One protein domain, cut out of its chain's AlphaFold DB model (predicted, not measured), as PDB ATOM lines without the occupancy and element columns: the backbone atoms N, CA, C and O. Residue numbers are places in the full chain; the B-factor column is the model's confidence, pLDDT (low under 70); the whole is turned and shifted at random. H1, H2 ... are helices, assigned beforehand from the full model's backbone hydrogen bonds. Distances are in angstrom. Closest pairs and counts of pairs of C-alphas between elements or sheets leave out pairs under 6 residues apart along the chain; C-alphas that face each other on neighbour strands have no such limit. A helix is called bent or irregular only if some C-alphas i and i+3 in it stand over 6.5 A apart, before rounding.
ATOM      1  N   ALA A 268     253.109 189.712 283.178       82.94
ATOM      2  CA  ALA A 268     252.338 190.643 284.005       82.94
ATOM      3  C   ALA A 268     252.914 192.069 283.945       82.94
ATOM      4  O   ALA A 268     252.163 193.023 283.741       82.94
ATOM      5  N   ASP A 269     254.243 192.196 284.006       85.56
ATOM      6  CA  ASP A 269     254.936 193.487 283.912       85.56
ATOM      7  C   ASP A 269     254.739 194.144 282.534       85.56
ATOM      8  O   ASP A 269     254.498 195.349 282.432       85.56
ATOM      9  N   LEU A 270     254.757 193.345 281.459       88.56
ATOM     10  CA  LEU A 270     254.495 193.824 280.100       88.56
ATOM     11  C   LEU A 270     253.052 194.321 279.935       88.56
ATOM     12  O   LEU A 270     252.836 195.375 279.338       88.56
ATOM     13  N   PHE A 271     252.064 193.605 280.481       86.44
ATOM     14  CA  PHE A 271     250.675 194.068 280.449       86.44
ATOM     15  C   PHE A 271     250.494 195.362 281.242       86.44
ATOM     16  O   PHE A 271     249.881 196.293 280.724       86.44
ATOM     17  N   ALA A 272     251.066 195.463 282.444       85.50
ATOM     18  CA  ALA A 272     251.013 196.685 283.243       85.50
ATOM     19  C   ALA A 272     251.616 197.886 282.491       85.50
ATOM     20  O   ALA A 272     251.008 198.956 282.460       85.50
ATOM     21  N   TYR A 273     252.753 197.696 281.813       90.25
ATOM     22  CA  TYR A 273     253.374 198.732 280.987       90.25
ATOM     23  C   TYR A 273     252.505 199.136 279.788       90.25
ATOM     24  O   TYR A 273     252.307 200.326 279.546       90.25
ATOM     25  N   ILE A 274     251.948 198.167 279.053       90.25
ATOM     26  CA  ILE A 274     251.061 198.443 277.912       90.25
ATOM     27  C   ILE A 274     249.819 199.211 278.375       90.25
ATOM     28  O   ILE A 274     249.427 200.180 277.727       90.25
ATOM     29  N   PHE A 275     249.217 198.825 279.503       86.19
ATOM     30  CA  PHE A 275     248.063 199.532 280.050       86.19
ATOM     31  C   PHE A 275     248.419 200.941 280.517       86.19
ATOM     32  O   PHE A 275     247.715 201.880 280.151       86.19
ATOM     33  N   ALA A 276     249.522 201.115 281.249       86.00
ATOM     34  CA  ALA A 276     249.998 202.439 281.642       86.00
ATOM     35  C   ALA A 276     250.229 203.328 280.411       86.00
ATOM     36  O   ALA A 276     249.758 204.459 280.367       86.00
ATOM     37  N   PHE A 277     250.852 202.787 279.361       87.81
ATOM     38  CA  PHE A 277     251.056 203.505 278.110       87.81
ATOM     39  C   PHE A 277     249.732 203.884 277.439       87.81
ATOM     40  O   PHE A 277     249.547 205.044 277.079       87.81
ATOM     41  N   ILE A 278     248.790 202.949 277.284       87.06
ATOM     42  CA  ILE A 278     247.501 203.222 276.633       87.06
ATOM     43  C   ILE A 278     246.701 204.260 277.423       87.06
ATOM     44  O   ILE A 278     246.173 205.185 276.817       87.06
ATOM     45  N   PHE A 279     246.626 204.154 278.749       84.56
ATOM     46  CA  PHE A 279     245.801 205.050 279.562       84.56
ATOM     47  C   PHE A 279     246.439 206.410 279.844       84.56
ATOM     48  O   PHE A 279     245.706 207.375 280.043       84.56
ATOM     49  N   ASP A 280     247.765 206.523 279.813       84.00
ATOM     50  CA  ASP A 280     248.448 207.800 280.035       84.00
ATOM     51  C   ASP A 280     248.719 208.538 278.714       84.00
ATOM     52  O   ASP A 280     248.412 209.722 278.550       84.00
ATOM     53  N   THR A 281     249.233 207.833 277.702       87.50
ATOM     54  CA  THR A 281     249.680 208.490 276.467       87.50
ATOM     55  C   THR A 281     248.550 208.734 275.475       87.50
ATOM     56  O   THR A 281     248.497 209.814 274.885       87.50
ATOM     57  N   VAL A 282     247.616 207.793 275.293       87.50
ATOM     58  CA  VAL A 282     246.583 207.919 274.249       87.50
ATOM     59  C   VAL A 282     245.585 209.036 274.578       87.50
ATOM     60  O   VAL A 282     245.399 209.902 273.721       87.50
ATOM     61  N   PRO A 283     244.998 209.128 275.791       83.25
ATOM     62  CA  PRO A 283     244.112 210.235 276.141       83.25
ATOM     63  C   PRO A 283     244.808 211.588 276.056       83.25
ATOM     64  O   PRO A 283     244.226 212.541 275.543       83.25
ATOM     65  N   ARG A 284     246.075 211.671 276.484       83.88
ATOM     66  CA  ARG A 284     246.869 212.901 276.397       83.88
ATOM     67  C   ARG A 284     247.102 213.327 274.948       83.88
ATOM     68  O   ARG A 284     246.956 214.507 274.634       83.88
ATOM     69  N   GLN A 285     247.418 212.387 274.057       90.44
ATOM     70  CA  GLN A 285     247.597 212.666 272.630       90.44
ATOM     71  C   GLN A 285     246.284 213.049 271.951       90.44
ATOM     72  O   GLN A 285     246.265 214.007 271.182       90.44
ATOM     73  N   ILE A 286     245.180 212.364 272.269       85.00
ATOM     74  CA  ILE A 286     243.840 212.718 271.783       85.00
ATOM     75  C   ILE A 286     243.472 214.125 272.251       85.00
ATOM     76  O   ILE A 286     243.053 214.943 271.438       85.00
ATOM     77  N   TYR A 287     243.684 214.441 273.528       84.25
ATOM     78  CA  TYR A 287     243.411 215.760 274.088       84.25
ATOM     79  C   TYR A 287     244.232 216.853 273.394       84.25
ATOM     80  O   TYR A 287     243.669 217.849 272.946       84.25
ATOM     81  N   LEU A 288     245.541 216.642 273.213       86.81
ATOM     82  CA  LEU A 288     246.409 217.571 272.484       86.81
ATOM     83  C   LEU A 288     246.004 217.709 271.011       86.81
ATOM     84  O   LEU A 288     245.980 218.821 270.492       86.81
ATOM     85  N   HIS A 289     245.651 216.615 270.333       85.12
ATOM     86  CA  HIS A 289     245.198 216.655 268.941       85.12
ATOM     87  C   HIS A 289     243.854 217.362 268.788       85.12
ATOM     88  O   HIS A 289     243.684 218.111 267.829       85.12
ATOM     89  N   LEU A 290     242.915 217.164 269.714       80.50
ATOM     90  CA  LEU A 290     241.646 217.885 269.727       80.50
ATOM     91  C   LEU A 290     241.881 219.373 270.008       80.50
ATOM     92  O   LEU A 290     241.382 220.209 269.258       80.50
ATOM     93  N   LEU A 291     242.716 219.715 270.993       79.69
ATOM     94  CA  LEU A 291     243.070 221.104 271.299       79.69
ATOM     95  C   LEU A 291     243.784 221.815 270.146       79.69
ATOM     96  O   LEU A 291     243.517 222.988 269.914       79.69
ATOM     97  N   LEU A 292     244.674 221.132 269.424       81.25
ATOM     98  CA  LEU A 292     245.436 221.723 268.319       81.25
ATOM     99  C   LEU A 292     244.658 221.742 267.000       81.25
ATOM    100  O   LEU A 292     244.864 222.639 266.180       81.25
ATOM    101  N   ARG A 293     243.733 220.800 266.781       82.75
ATOM    102  CA  ARG A 293     242.874 220.812 265.588       82.75
ATOM    103  C   ARG A 293     241.725 221.800 265.687       82.75
ATOM    104  O   ARG A 293     241.326 222.314 264.643       82.75
ATOM    105  N   LEU A 294     241.230 222.106 266.886       82.50
ATOM    106  CA  LEU A 294     240.176 223.107 267.078       82.50
ATOM    107  C   LEU A 294     240.521 224.467 266.435       82.50
ATOM    108  O   LEU A 294     239.701 224.952 265.657       82.50
ATOM    109  N   PRO A 295     241.728 225.042 266.627       83.62
ATOM    110  CA  PRO A 295     242.165 226.248 265.924       83.62
ATOM    111  C   PRO A 295     242.113 226.129 264.397       83.62
ATOM    112  O   PRO A 295     241.623 227.033 263.725       83.62
ATOM    113  N   SER A 296     242.580 225.006 263.839       86.12
ATOM    114  CA  SER A 296     242.594 224.800 262.382       86.12
ATOM    115  C   SER A 296     241.185 224.671 261.794       86.12
ATOM    116  O   SER A 296     240.889 225.229 260.738       86.12
ATOM    117  N   LEU A 297     240.295 223.980 262.509       85.62
ATOM    118  CA  LEU A 297     238.907 223.787 262.112       85.62
ATOM    119  C   LEU A 297     238.135 225.107 262.218       85.62
ATOM    120  O   LEU A 297     237.395 225.459 261.300       85.62
ATOM    121  N   TYR A 298     238.373 225.874 263.286       89.19
ATOM    122  CA  TYR A 298     237.834 227.221 263.459       89.19
ATOM    123  C   TYR A 298     238.250 228.131 262.303       89.19
ATOM    124  O   TYR A 298     237.395 228.751 261.676       89.19
ATOM    125  N   PHE A 299     239.539 228.148 261.959       91.06
ATOM    126  CA  PHE A 299     240.048 228.962 260.859       91.06
ATOM    127  C   PHE A 299     239.397 228.603 259.515       91.06
ATOM    128  O   PHE A 299     238.983 229.496 258.773       91.06
ATOM    129  N   SER A 300     239.247 227.310 259.217       91.56
ATOM    130  CA  SER A 300     238.583 226.852 257.991       91.56
ATOM    131  C   SER A 300     237.116 227.291 257.924       91.56
ATOM    132  O   SER A 300     236.672 227.766 256.882       91.56
ATOM    133  N   ARG A 301     236.371 227.198 259.034       91.19
ATOM    134  CA  ARG A 301     234.966 227.633 259.082       91.19
ATOM    135  C   ARG A 301     234.813 229.145 258.973       91.19
ATOM    136  O   ARG A 301     233.969 229.608 258.218       91.19
ATOM    137  N   VAL A 302     235.643 229.905 259.683       90.81
ATOM    138  CA  VAL A 302     235.647 231.372 259.598       90.81
ATOM    139  C   VAL A 302     235.951 231.826 258.172       90.81
ATOM    140  O   VAL A 302     235.256 232.691 257.651       90.81
ATOM    141  N   SER A 303     236.927 231.197 257.513       90.31
ATOM    142  CA  SER A 303     237.254 231.489 256.110       90.31
ATOM    143  C   SER A 303     236.054 231.257 255.192       90.31
ATOM    144  O   SER A 303     235.765 232.098 254.351       90.31
ATOM    145  N   ARG A 304     235.310 230.165 255.409       90.00
ATOM    146  CA  ARG A 304     234.102 229.853 254.640       90.00
ATOM    147  C   ARG A 304     232.973 230.860 254.866       90.00
ATOM    148  O   ARG A 304     232.293 231.200 253.915       90.00
ATOM    149  N   ILE A 305     232.785 231.369 256.084       89.94
ATOM    150  CA  ILE A 305     231.777 232.413 256.360       89.94
ATOM    151  C   ILE A 305     232.140 233.716 255.644       89.94
ATOM    152  O   ILE A 305     231.265 234.396 255.117       89.94
ATOM    153  N   PHE A 306     233.430 234.062 255.598       86.38
ATOM    154  CA  PHE A 306     233.892 235.225 254.839       86.38
ATOM    155  C   PHE A 306     233.726 235.044 253.329       86.38
ATOM    156  O   PHE A 306     233.336 235.990 252.652       86.38
ATOM    157  N   GLU A 307     233.984 233.836 252.826       88.56
ATOM    158  CA  GLU A 307     233.752 233.464 251.430       88.56
ATOM    159  C   GLU A 307     232.255 233.501 251.080       88.56
ATOM    160  O   GLU A 307     231.877 234.117 250.095       88.56
ATOM    161  N   GLU A 308     231.383 232.938 251.921       88.00
ATOM    162  CA  GLU A 308     229.923 232.946 251.728       88.00
ATOM    163  C   GLU A 308     229.312 234.351 251.833       88.00
ATOM    164  O   GLU A 308     228.265 234.618 251.242       88.00
ATOM    165  N   ALA A 309     229.953 235.261 252.570       85.69
ATOM    166  CA  ALA A 309     229.538 236.656 252.653       85.69
ATOM    167  C   ALA A 309     230.072 237.525 251.497       85.69
ATOM    168  O   ALA A 309     229.756 238.716 251.470       85.69
ATOM    169  N   ASP A 310     230.886 236.970 250.583       86.69
ATOM    170  CA  ASP A 310     231.592 237.688 249.505       86.69
ATOM    171  C   ASP A 310     232.371 238.929 249.995       86.69
ATOM    172  O   ASP A 310     232.665 239.865 249.247       86.69
ATOM    173  N   LEU A 311     232.736 238.957 251.281       82.00
ATOM    174  CA  LEU A 311     233.361 240.117 251.901       82.00
ATOM    175  C   LEU A 311     234.874 239.992 251.829       82.00
ATOM    176  O   LEU A 311     235.511 239.226 252.555       82.00
ATOM    177  N   SER A 312     235.474 240.827 250.986       86.06
ATOM    178  CA  SER A 312     236.923 240.974 250.974       86.06
ATOM    179  C   SER A 312     237.414 241.538 252.320       86.06
ATOM    180  O   SER A 312     236.814 242.444 252.901       86.06
ATOM    181  N   VAL A 313     238.552 241.045 252.822       86.19
ATOM    182  CA  VAL A 313     239.218 241.582 254.028       86.19
ATOM    183  C   VAL A 313     239.318 243.122 254.034       86.19
ATOM    184  O   VAL A 313     238.990 243.729 255.057       86.19
ATOM    185  N   PRO A 314     239.723 243.809 252.942       87.00
ATOM    186  CA  PRO A 314     239.760 245.273 252.935       87.00
ATOM    187  C   PRO A 314     238.376 245.930 253.070       87.00
ATOM    188  O   PRO A 314     238.274 247.023 253.626       87.00
ATOM    189  N   GLU A 315     237.309 245.286 252.600       86.25
ATOM    190  CA  GLU A 315     235.939 245.772 252.767       86.25
ATOM    191  C   GLU A 315     235.449 245.616 254.206       86.25
ATOM    192  O   GLU A 315     234.876 246.556 254.756       86.25
ATOM    193  N   LEU A 316     235.788 244.501 254.862       84.50
ATOM    194  CA  LEU A 316     235.557 244.313 256.295       84.50
ATOM    195  C   LEU A 316     236.238 245.418 257.117       84.50
ATOM    196  O   LEU A 316     235.627 245.986 258.021       84.50
ATOM    197  N   VAL A 317     237.484 245.769 256.778       89.06
ATOM    198  CA  VAL A 317     238.215 246.861 257.441       89.06
ATOM    199  C   VAL A 317     237.523 248.206 257.216       89.06
ATOM    200  O   VAL A 317     237.398 248.984 258.161       89.06
ATOM    201  N   ARG A 318     237.025 248.487 256.003       86.81
ATOM    202  CA  ARG A 318     236.247 249.709 255.729       86.81
ATOM    203  C   ARG A 318     234.946 249.745 256.527       86.81
ATOM    204  O   ARG A 318     234.655 250.769 257.138       86.81
ATOM    205  N   LEU A 319     234.204 248.640 256.574       82.50
ATOM    206  CA  LEU A 319     232.980 248.506 257.371       82.50
ATOM    207  C   LEU A 319     233.254 248.715 258.864       82.50
ATOM    208  O   LEU A 319     232.557 249.494 259.510       82.50
ATOM    209  N   ALA A 320     234.309 248.096 259.396       83.38
ATOM    210  CA  ALA A 320     234.721 248.265 260.785       83.38
ATOM    211  C   ALA A 320     235.130 249.715 261.090       83.38
ATOM    212  O   ALA A 320     234.728 250.271 262.109       83.38
ATOM    213  N   GLN A 321     235.876 250.370 260.193       86.50
ATOM    214  CA  GLN A 321     236.244 251.782 260.342       86.50
ATOM    215  C   GLN A 321     235.022 252.708 260.316       86.50
ATOM    216  O   GLN A 321     234.947 253.631 261.129       86.50
ATOM    217  N   VAL A 322     234.053 252.455 259.428       82.25
ATOM    218  CA  VAL A 322     232.786 253.204 259.381       82.25
ATOM    219  C   VAL A 322     231.995 253.000 260.675       82.25
ATOM    220  O   VAL A 322     231.542 253.984 261.259       82.25
ATOM    221  N   ALA A 323     231.899 251.765 261.174       79.75
ATOM    222  CA  ALA A 323     231.209 251.451 262.425       79.75
ATOM    223  C   ALA A 323     231.850 252.156 263.640       79.75
ATOM    224  O   ALA A 323     231.157 252.835 264.398       79.75
ATOM    225  N   ILE A 324     233.180 252.092 263.779       80.25
ATOM    226  CA  ILE A 324     233.929 252.778 264.852       80.25
ATOM    227  C   ILE A 324     233.784 254.305 264.737       80.25
ATOM    228  O   ILE A 324     233.681 255.017 265.742       80.25
ATOM    229  N   GLY A 325     233.783 254.830 263.508       79.12
ATOM    230  CA  GLY A 325     233.583 256.252 263.234       79.12
ATOM    231  C   GLY A 325     232.191 256.747 263.633       79.12
ATOM    232  O   GLY A 325     232.061 257.872 264.121       79.12
ATOM    233  N   GLN A 326     231.163 255.910 263.475       71.62
ATOM    234  CA  GLN A 326     229.801 256.226 263.898       71.62
ATOM    235  C   GLN A 326     229.646 256.178 265.420       71.62
ATOM    236  O   GLN A 326     229.076 257.105 265.996       71.62
ATOM    237  N   GLU A 327     230.220 255.181 266.094       66.94
ATOM    238  CA  GLU A 327     230.111 255.043 267.552       66.94
ATOM    239  C   GLU A 327     230.645 256.280 268.300       66.94
ATOM    240  O   GLU A 327     230.019 256.787 269.235       66.94
ATOM    241  N   PHE A 353     226.833 243.171 255.296       80.50
ATOM    242  CA  PHE A 353     227.030 243.231 256.736       80.50
ATOM    243  C   PHE A 353     225.932 242.550 257.571       80.50
ATOM    244  O   PHE A 353     226.246 241.897 258.561       80.50
ATOM    245  N   TRP A 354     224.652 242.692 257.215       83.31
ATOM    246  CA  TRP A 354     223.565 242.039 257.952       83.31
ATOM    247  C   TRP A 354     223.602 240.524 257.755       83.31
ATOM    248  O   TRP A 354     223.488 239.780 258.726       83.31
ATOM    249  N   ASN A 355     223.856 240.073 256.525       83.81
ATOM    250  CA  ASN A 355     224.044 238.652 256.232       83.81
ATOM    251  C   ASN A 355     225.266 238.095 256.970       83.81
ATOM    252  O   ASN A 355     225.166 237.036 257.588       83.81
ATOM    253  N   LEU A 356     226.382 238.834 256.993       85.75
ATOM    254  CA  LEU A 356     227.558 238.489 257.793       85.75
ATOM    255  C   LEU A 356     227.205 238.389 259.278       85.75
ATOM    256  O   LEU A 356     227.603 237.438 259.935       85.75
ATOM    257  N   LYS A 357     226.451 239.346 259.824       86.31
ATOM    258  CA  LYS A 357     226.065 239.334 261.237       86.31
ATOM    259  C   LYS A 357     225.230 238.100 261.576       86.31
ATOM    260  O   LYS A 357     225.557 237.403 262.530       86.31
ATOM    261  N   VAL A 358     224.192 237.814 260.791       88.00
ATOM    262  CA  VAL A 358     223.307 236.660 261.016       88.00
ATOM    263  C   VAL A 358     224.079 235.343 260.886       88.00
ATOM    264  O   VAL A 358     223.952 234.467 261.739       88.00
ATOM    265  N   THR A 359     224.915 235.201 259.853       89.75
ATOM    266  CA  THR A 359     225.747 233.997 259.657       89.75
ATOM    267  C   THR A 359     226.817 233.849 260.740       89.75
ATOM    268  O   THR A 359     227.063 232.739 261.211       89.75
ATOM    269  N   TRP A 360     227.404 234.955 261.199       91.44
ATOM    270  CA  TRP A 360     228.352 234.980 262.309       91.44
ATOM    271  C   TRP A 360     227.702 234.581 263.636       91.44
ATOM    272  O   TRP A 360     228.257 233.755 264.356       91.44
ATOM    273  N   GLU A 361     226.527 235.120 263.962       92.81
ATOM    274  CA  GLU A 361     225.783 234.751 265.174       92.81
ATOM    275  C   GLU A 361     225.431 233.257 265.161       92.81
ATOM    276  O   GLU A 361     225.766 232.542 266.107       92.81
ATOM    277  N   ALA A 362     224.900 232.750 264.045       90.88
ATOM    278  CA  ALA A 362     224.620 231.323 263.877       90.88
ATOM    279  C   ALA A 362     225.882 230.448 264.026       90.88
ATOM    280  O   ALA A 362     225.834 229.355 264.598       90.88
ATOM    281  N   PHE A 363     227.031 230.926 263.541       91.44
ATOM    282  CA  PHE A 363     228.316 230.250 263.704       91.44
ATOM    283  C   PHE A 363     228.785 230.212 265.160       91.44
ATOM    284  O   PHE A 363     229.195 229.153 265.640       91.44
ATOM    285  N   ILE A 364     228.719 231.337 265.875       91.12
ATOM    286  CA  ILE A 364     229.086 231.399 267.294       91.12
ATOM    287  C   ILE A 364     228.176 230.486 268.120       91.12
ATOM    288  O   ILE A 364     228.670 229.742 268.969       91.12
ATOM    289  N   ASP A 365     226.876 230.466 267.832       94.75
ATOM    290  CA  ASP A 365     225.927 229.575 268.498       94.75
ATOM    291  C   ASP A 365     226.248 228.099 268.236       94.75
ATOM    292  O   ASP A 365     226.246 227.276 269.160       94.75
ATOM    293  N   SER A 366     226.600 227.760 266.991       92.19
ATOM    294  CA  SER A 366     227.074 226.423 266.626       92.19
ATOM    295  C   SER A 366     228.341 226.044 267.400       92.19
ATOM    296  O   SER A 366     228.390 224.961 267.989       92.19
ATOM    297  N   LEU A 367     229.327 226.940 267.488       88.25
ATOM    298  CA  LEU A 367     230.560 226.707 268.243       88.25
ATOM    299  C   LEU A 367     230.316 226.532 269.736       88.25
ATOM    300  O   LEU A 367     230.882 225.633 270.349       88.25
ATOM    301  N   LEU A 368     229.475 227.373 270.336       89.75
ATOM    302  CA  LEU A 368     229.142 227.268 271.752       89.75
ATOM    303  C   LEU A 368     228.429 225.949 272.053       89.75
ATOM    304  O   LEU A 368     228.674 225.341 273.097       89.75
ATOM    305  N   ARG A 369     227.573 225.479 271.141       92.69
ATOM    306  CA  ARG A 369     226.924 224.171 271.253       92.69
ATOM    307  C   ARG A 369     227.936 223.031 271.146       92.69
ATOM    308  O   ARG A 369     227.936 222.158 272.009       92.69
ATOM    309  N   GLU A 370     228.815 223.058 270.147       89.50
ATOM    310  CA  GLU A 370     229.864 222.047 269.967       89.50
ATOM    311  C   GLU A 370     230.842 222.013 271.146       89.50
ATOM    312  O   GLU A 370     231.179 220.939 271.643       89.50
ATOM    313  N   TRP A 371     231.256 223.177 271.651       89.06
ATOM    314  CA  TRP A 371     232.145 223.287 272.804       89.06
ATOM    315  C   TRP A 371     231.509 222.715 274.075       89.06
ATOM    316  O   TRP A 371     232.160 221.977 274.815       89.06
ATOM    317  N   LYS A 372     230.212 222.963 274.302       90.62
ATOM    318  CA  LYS A 372     229.465 222.326 275.399       90.62
ATOM    319  C   LYS A 372     229.451 220.806 275.256       90.62
ATOM    320  O   LYS A 372     229.699 220.107 276.237       90.62
ATOM    321  N   THR A 373     229.208 220.290 274.052       90.69
ATOM    322  CA  THR A 373     229.253 218.846 273.791       90.69
ATOM    323  C   THR A 373     230.648 218.272 274.047       90.69
ATOM    324  O   THR A 373     230.761 217.246 274.711       90.69
ATOM    325  N   LEU A 374     231.713 218.948 273.605       86.75
ATOM    326  CA  LEU A 374     233.095 218.538 273.874       86.75
ATOM    327  C   LEU A 374     233.421 218.523 275.370       86.75
ATOM    328  O   LEU A 374     234.034 217.566 275.840       86.75
ATOM    329  N   ASN A 375     232.966 219.517 276.132       86.81
ATOM    330  CA  ASN A 375     233.141 219.533 277.584       86.81
ATOM    331  C   ASN A 375     232.439 218.340 278.247       86.81
ATOM    332  O   ASN A 375     233.039 217.669 279.085       86.81
ATOM    333  N   ILE A 376     231.210 218.018 277.830       90.75
ATOM    334  CA  ILE A 376     230.481 216.843 278.332       90.75
ATOM    335  C   ILE A 376     231.237 215.553 277.996       90.75
ATOM    336  O   ILE A 376     231.430 214.713 278.871       90.75
ATOM    337  N   ILE A 377     231.722 215.405 276.759       86.25
ATOM    338  CA  ILE A 377     232.507 214.234 276.347       86.25
ATOM    339  C   ILE A 377     233.804 214.138 277.158       86.25
ATOM    340  O   ILE A 377     234.166 213.048 277.591       86.25
ATOM    341  N   SER A 378     234.482 215.257 277.419       86.38
ATOM    342  CA  SER A 378     235.701 215.269 278.235       86.38
ATOM    343  C   SER A 378     235.435 214.825 279.676       86.38
ATOM    344  O   SER A 378     236.193 214.021 280.214       86.38
ATOM    345  N   ALA A 379     234.315 215.256 280.268       88.38
ATOM    346  CA  ALA A 379     233.894 214.819 281.593       88.38
ATOM    347  C   ALA A 379     233.538 213.323 281.606       88.38
ATOM    348  O   ALA A 379     233.950 212.608 282.517       88.38
ATOM    349  N   LEU A 380     232.840 212.828 280.576       87.81
ATOM    350  CA  LEU A 380     232.515 211.406 280.434       87.81
ATOM    351  C   LEU A 380     233.769 210.542 280.276       87.81
ATOM    352  O   LEU A 380     233.885 209.515 280.940       87.81
ATOM    353  N   LEU A 381     234.725 210.964 279.445       84.06
ATOM    354  CA  LEU A 381     235.992 210.258 279.255       84.06
ATOM    355  C   LEU A 381     236.821 210.236 280.539       84.06
ATOM    356  O   LEU A 381     237.378 209.194 280.876       84.06
ATOM    357  N   LEU A 382     236.866 211.343 281.283       84.88
ATOM    358  CA  LEU A 382     237.566 211.403 282.563       84.88
ATOM    359  C   LEU A 382     236.901 210.495 283.607       84.88
ATOM    360  O   LEU A 382     237.584 209.744 284.303       84.88
ATOM    361  N   SER A 383     235.569 210.513 283.677       91.00
ATOM    362  CA  SER A 383     234.808 209.660 284.591       91.00
ATOM    363  C   SER A 383     234.968 208.176 284.242       91.00
ATOM    364  O   SER A 383     235.094 207.342 285.137       91.00
ATOM    365  N   TYR A 384     235.024 207.842 282.951       89.38
ATOM    366  CA  TYR A 384     235.279 206.488 282.470       89.38
ATOM    367  C   TYR A 384     236.712 206.032 282.753       89.38
ATOM    368  O   TYR A 384     236.916 204.919 283.230       89.38
ATOM    369  N   ALA A 385     237.705 206.897 282.530       84.75
ATOM    370  CA  ALA A 385     239.096 206.611 282.865       84.75
ATOM    371  C   ALA A 385     239.260 206.340 284.369       84.75
ATOM    372  O   ALA A 385     239.905 205.366 284.751       84.75
ATOM    373  N   HIS A 386     238.612 207.140 285.220       88.81
ATOM    374  CA  HIS A 386     238.613 206.926 286.666       88.81
ATOM    375  C   HIS A 386     237.913 205.617 287.062       88.81
ATOM    376  O   HIS A 386     238.421 204.866 287.895       88.81
ATOM    377  N   PHE A 387     236.769 205.308 286.443       92.81
ATOM    378  CA  PHE A 387     236.061 204.047 286.666       92.81
ATOM    379  C   PHE A 387     236.920 202.838 286.287       92.81
ATOM    380  O   PHE A 387     237.052 201.907 287.079       92.81
ATOM    381  N   LEU A 388     237.544 202.863 285.107       87.19
ATOM    382  CA  LEU A 388     238.447 201.804 284.669       87.19
ATOM    383  C   LEU A 388     239.633 201.656 285.615       87.19
ATOM    384  O   LEU A 388     239.955 200.536 286.001       87.19
ATOM    385  N   PHE A 389     240.247 202.763 286.030       86.88
ATOM    386  CA  PHE A 389     241.345 202.729 286.990       86.88
ATOM    387  C   PHE A 389     240.927 202.041 288.297       86.88
ATOM    388  O   PHE A 389     241.603 201.119 288.746       86.88
ATOM    389  N   GLY A 390     239.774 202.410 288.863       90.38
ATOM    390  CA  GLY A 390     239.227 201.768 290.064       90.38
ATOM    391  C   GLY A 390     238.877 200.287 289.866       90.38
ATOM    392  O   GLY A 390     239.147 199.461 290.742       90.38
ATOM    393  N   PHE A 391     238.325 199.926 288.707       92.19
ATOM    394  CA  PHE A 391     238.013 198.542 288.350       92.19
ATOM    395  C   PHE A 391     239.276 197.676 288.252       92.19
ATOM    396  O   PHE A 391     239.343 196.614 288.872       92.19
ATOM    397  N   PHE A 392     240.304 198.142 287.539       86.38
ATOM    398  CA  PHE A 392     241.580 197.433 287.430       86.38
ATOM    399  C   PHE A 392     242.326 197.376 288.760       86.38
ATOM    400  O   PHE A 392     242.881 196.332 289.089       86.38
ATOM    401  N   TYR A 393     242.295 198.450 289.551       89.25
ATOM    402  CA  TYR A 393     242.851 198.460 290.903       89.25
ATOM    403  C   TYR A 393     242.183 197.402 291.794       89.25
ATOM    404  O   TYR A 393     242.861 196.663 292.507       89.25
ATOM    405  N   SER A 394     240.857 197.270 291.701       92.88
ATOM    406  CA  SER A 394     240.108 196.257 292.452       92.88
ATOM    407  C   SER A 394     240.439 194.842 291.972       92.88
ATOM    408  O   SER A 394     240.720 193.976 292.794       92.88
ATOM    409  N   LEU A 395     240.478 194.605 290.656       90.06
ATOM    410  CA  LEU A 395     240.897 193.316 290.087       90.06
ATOM    411  C   LEU A 395     242.320 192.932 290.500       90.06
ATOM    412  O   LEU A 395     242.562 191.776 290.840       90.06
ATOM    413  N   TYR A 396     243.242 193.894 290.497       87.44
ATOM    414  CA  TYR A 396     244.619 193.684 290.930       87.44
ATOM    415  C   TYR A 396     244.684 193.251 292.400       87.44
ATOM    416  O   TYR A 396     245.443 192.351 292.740       87.44
ATOM    417  N   HIS A 397     243.853 193.840 293.264       90.75
ATOM    418  CA  HIS A 397     243.808 193.489 294.684       90.75
ATOM    419  C   HIS A 397     243.058 192.171 294.972       90.75
ATOM    420  O   HIS A 397     243.303 191.530 295.993       90.75
ATOM    421  N   LEU A 398     242.129 191.762 294.100       91.56
ATOM    422  CA  LEU A 398     241.367 190.513 294.228       91.56
ATOM    423  C   LEU A 398     242.084 189.289 293.649       91.56
ATOM    424  O   LEU A 398     241.675 188.169 293.952       91.56
ATOM    425  N   ALA A 399     243.121 189.467 292.827       88.12
ATOM    426  CA  ALA A 399     243.918 188.356 292.325       88.12
ATOM    427  C   ALA A 399     244.691 187.703 293.493       88.12
ATOM    428  O   ALA A 399     245.553 188.359 294.082       88.12
TER     429      ALA A 399
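AT A GLANCE: This is residues 268 to 327 and 353 to 399 of the 401 residues of an uncharacterized protein of Amanita thiersii Skay4041 (UniProt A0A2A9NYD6). Two long helices, H3 and H1, lie side by side and run opposite ways to make a long rod, with few contacts between them, and a shorter helix, H2, turns off at one end of the rod, about perpendicular to H3. Residues 320 to 327 of H2 stick out at that end, and at the other end residues 268 to 278 of H1 and residues 390 to 399, of which 390 to 398 belong to H3, stand free. The printed part has 107 residues with three named helices, in the order H1, H2, H3, and no named strand, and its class is all helix. It is extended, with a radius of gyration of the C-alphas of 22.9 A, and its C-alphas span 74 by 23 by 21 A.

IN THESE COORDINATES: The longest helix, H3, holds residues 353 to 398 and is 66.3 A long from first to last C-alpha. It begins at C-alpha 353 at (227.030, 243.231, 256.736) and ends at C-alpha 398 at (241.367, 190.513, 294.228). H1 holds residues 268 to 308, is 57.7 A long, and begins at C-alpha 268 at (252.338, 190.643, 284.005). It is neither bent nor irregular, but only just: C-alphas 280 and 283 are 6.3 A apart. H2 holds residues 313 to 327 and measures 21.1 A.

HOW THE PARTS SIT: H3 and H1 touch, with 5 pairs of C-alphas within 8 A, and their closest C-alphas, those of Thr 359 and Ile 305, are 7.1 A apart. Their lines stand at a shallow tilt of 4 degrees, and they run opposite ways. Their centres are 12.6 A apart. H2 and H3 are close but not clearly touching, and their closest C-alphas, those of Leu 319 and Phe 353, are 8.0 A apart. The lines of H2 and H3 are about perpendicular, at 76 degrees. H1 and H2 are only just apart, with their closest C-alphas at 8.3 A. Every O i to N i+4 pair is within hydrogen-bond range in H2 and H3, while in H1 33 of 37 are.

THE WHOLE: The two C-alphas farthest apart are those of Gln 326 and Ala 399, at 74.9 A, while the first and last printed C-alphas, those of Ala 268 and Ala 399, are 12.1 A apart. Without the stretches that stand free, the body has 78 residues and spans 56 by 20 by 16 A. The link from H1 to H2, with 4 residues, is tight. The link from H2 to H3 is across the cut: residues 328 to 352 are not printed, and C-alphas 327 and 353 are 16.3 A apart. The mean pLDDT of the printed part is 86.9, and residue 327 is the one printed residue under 70.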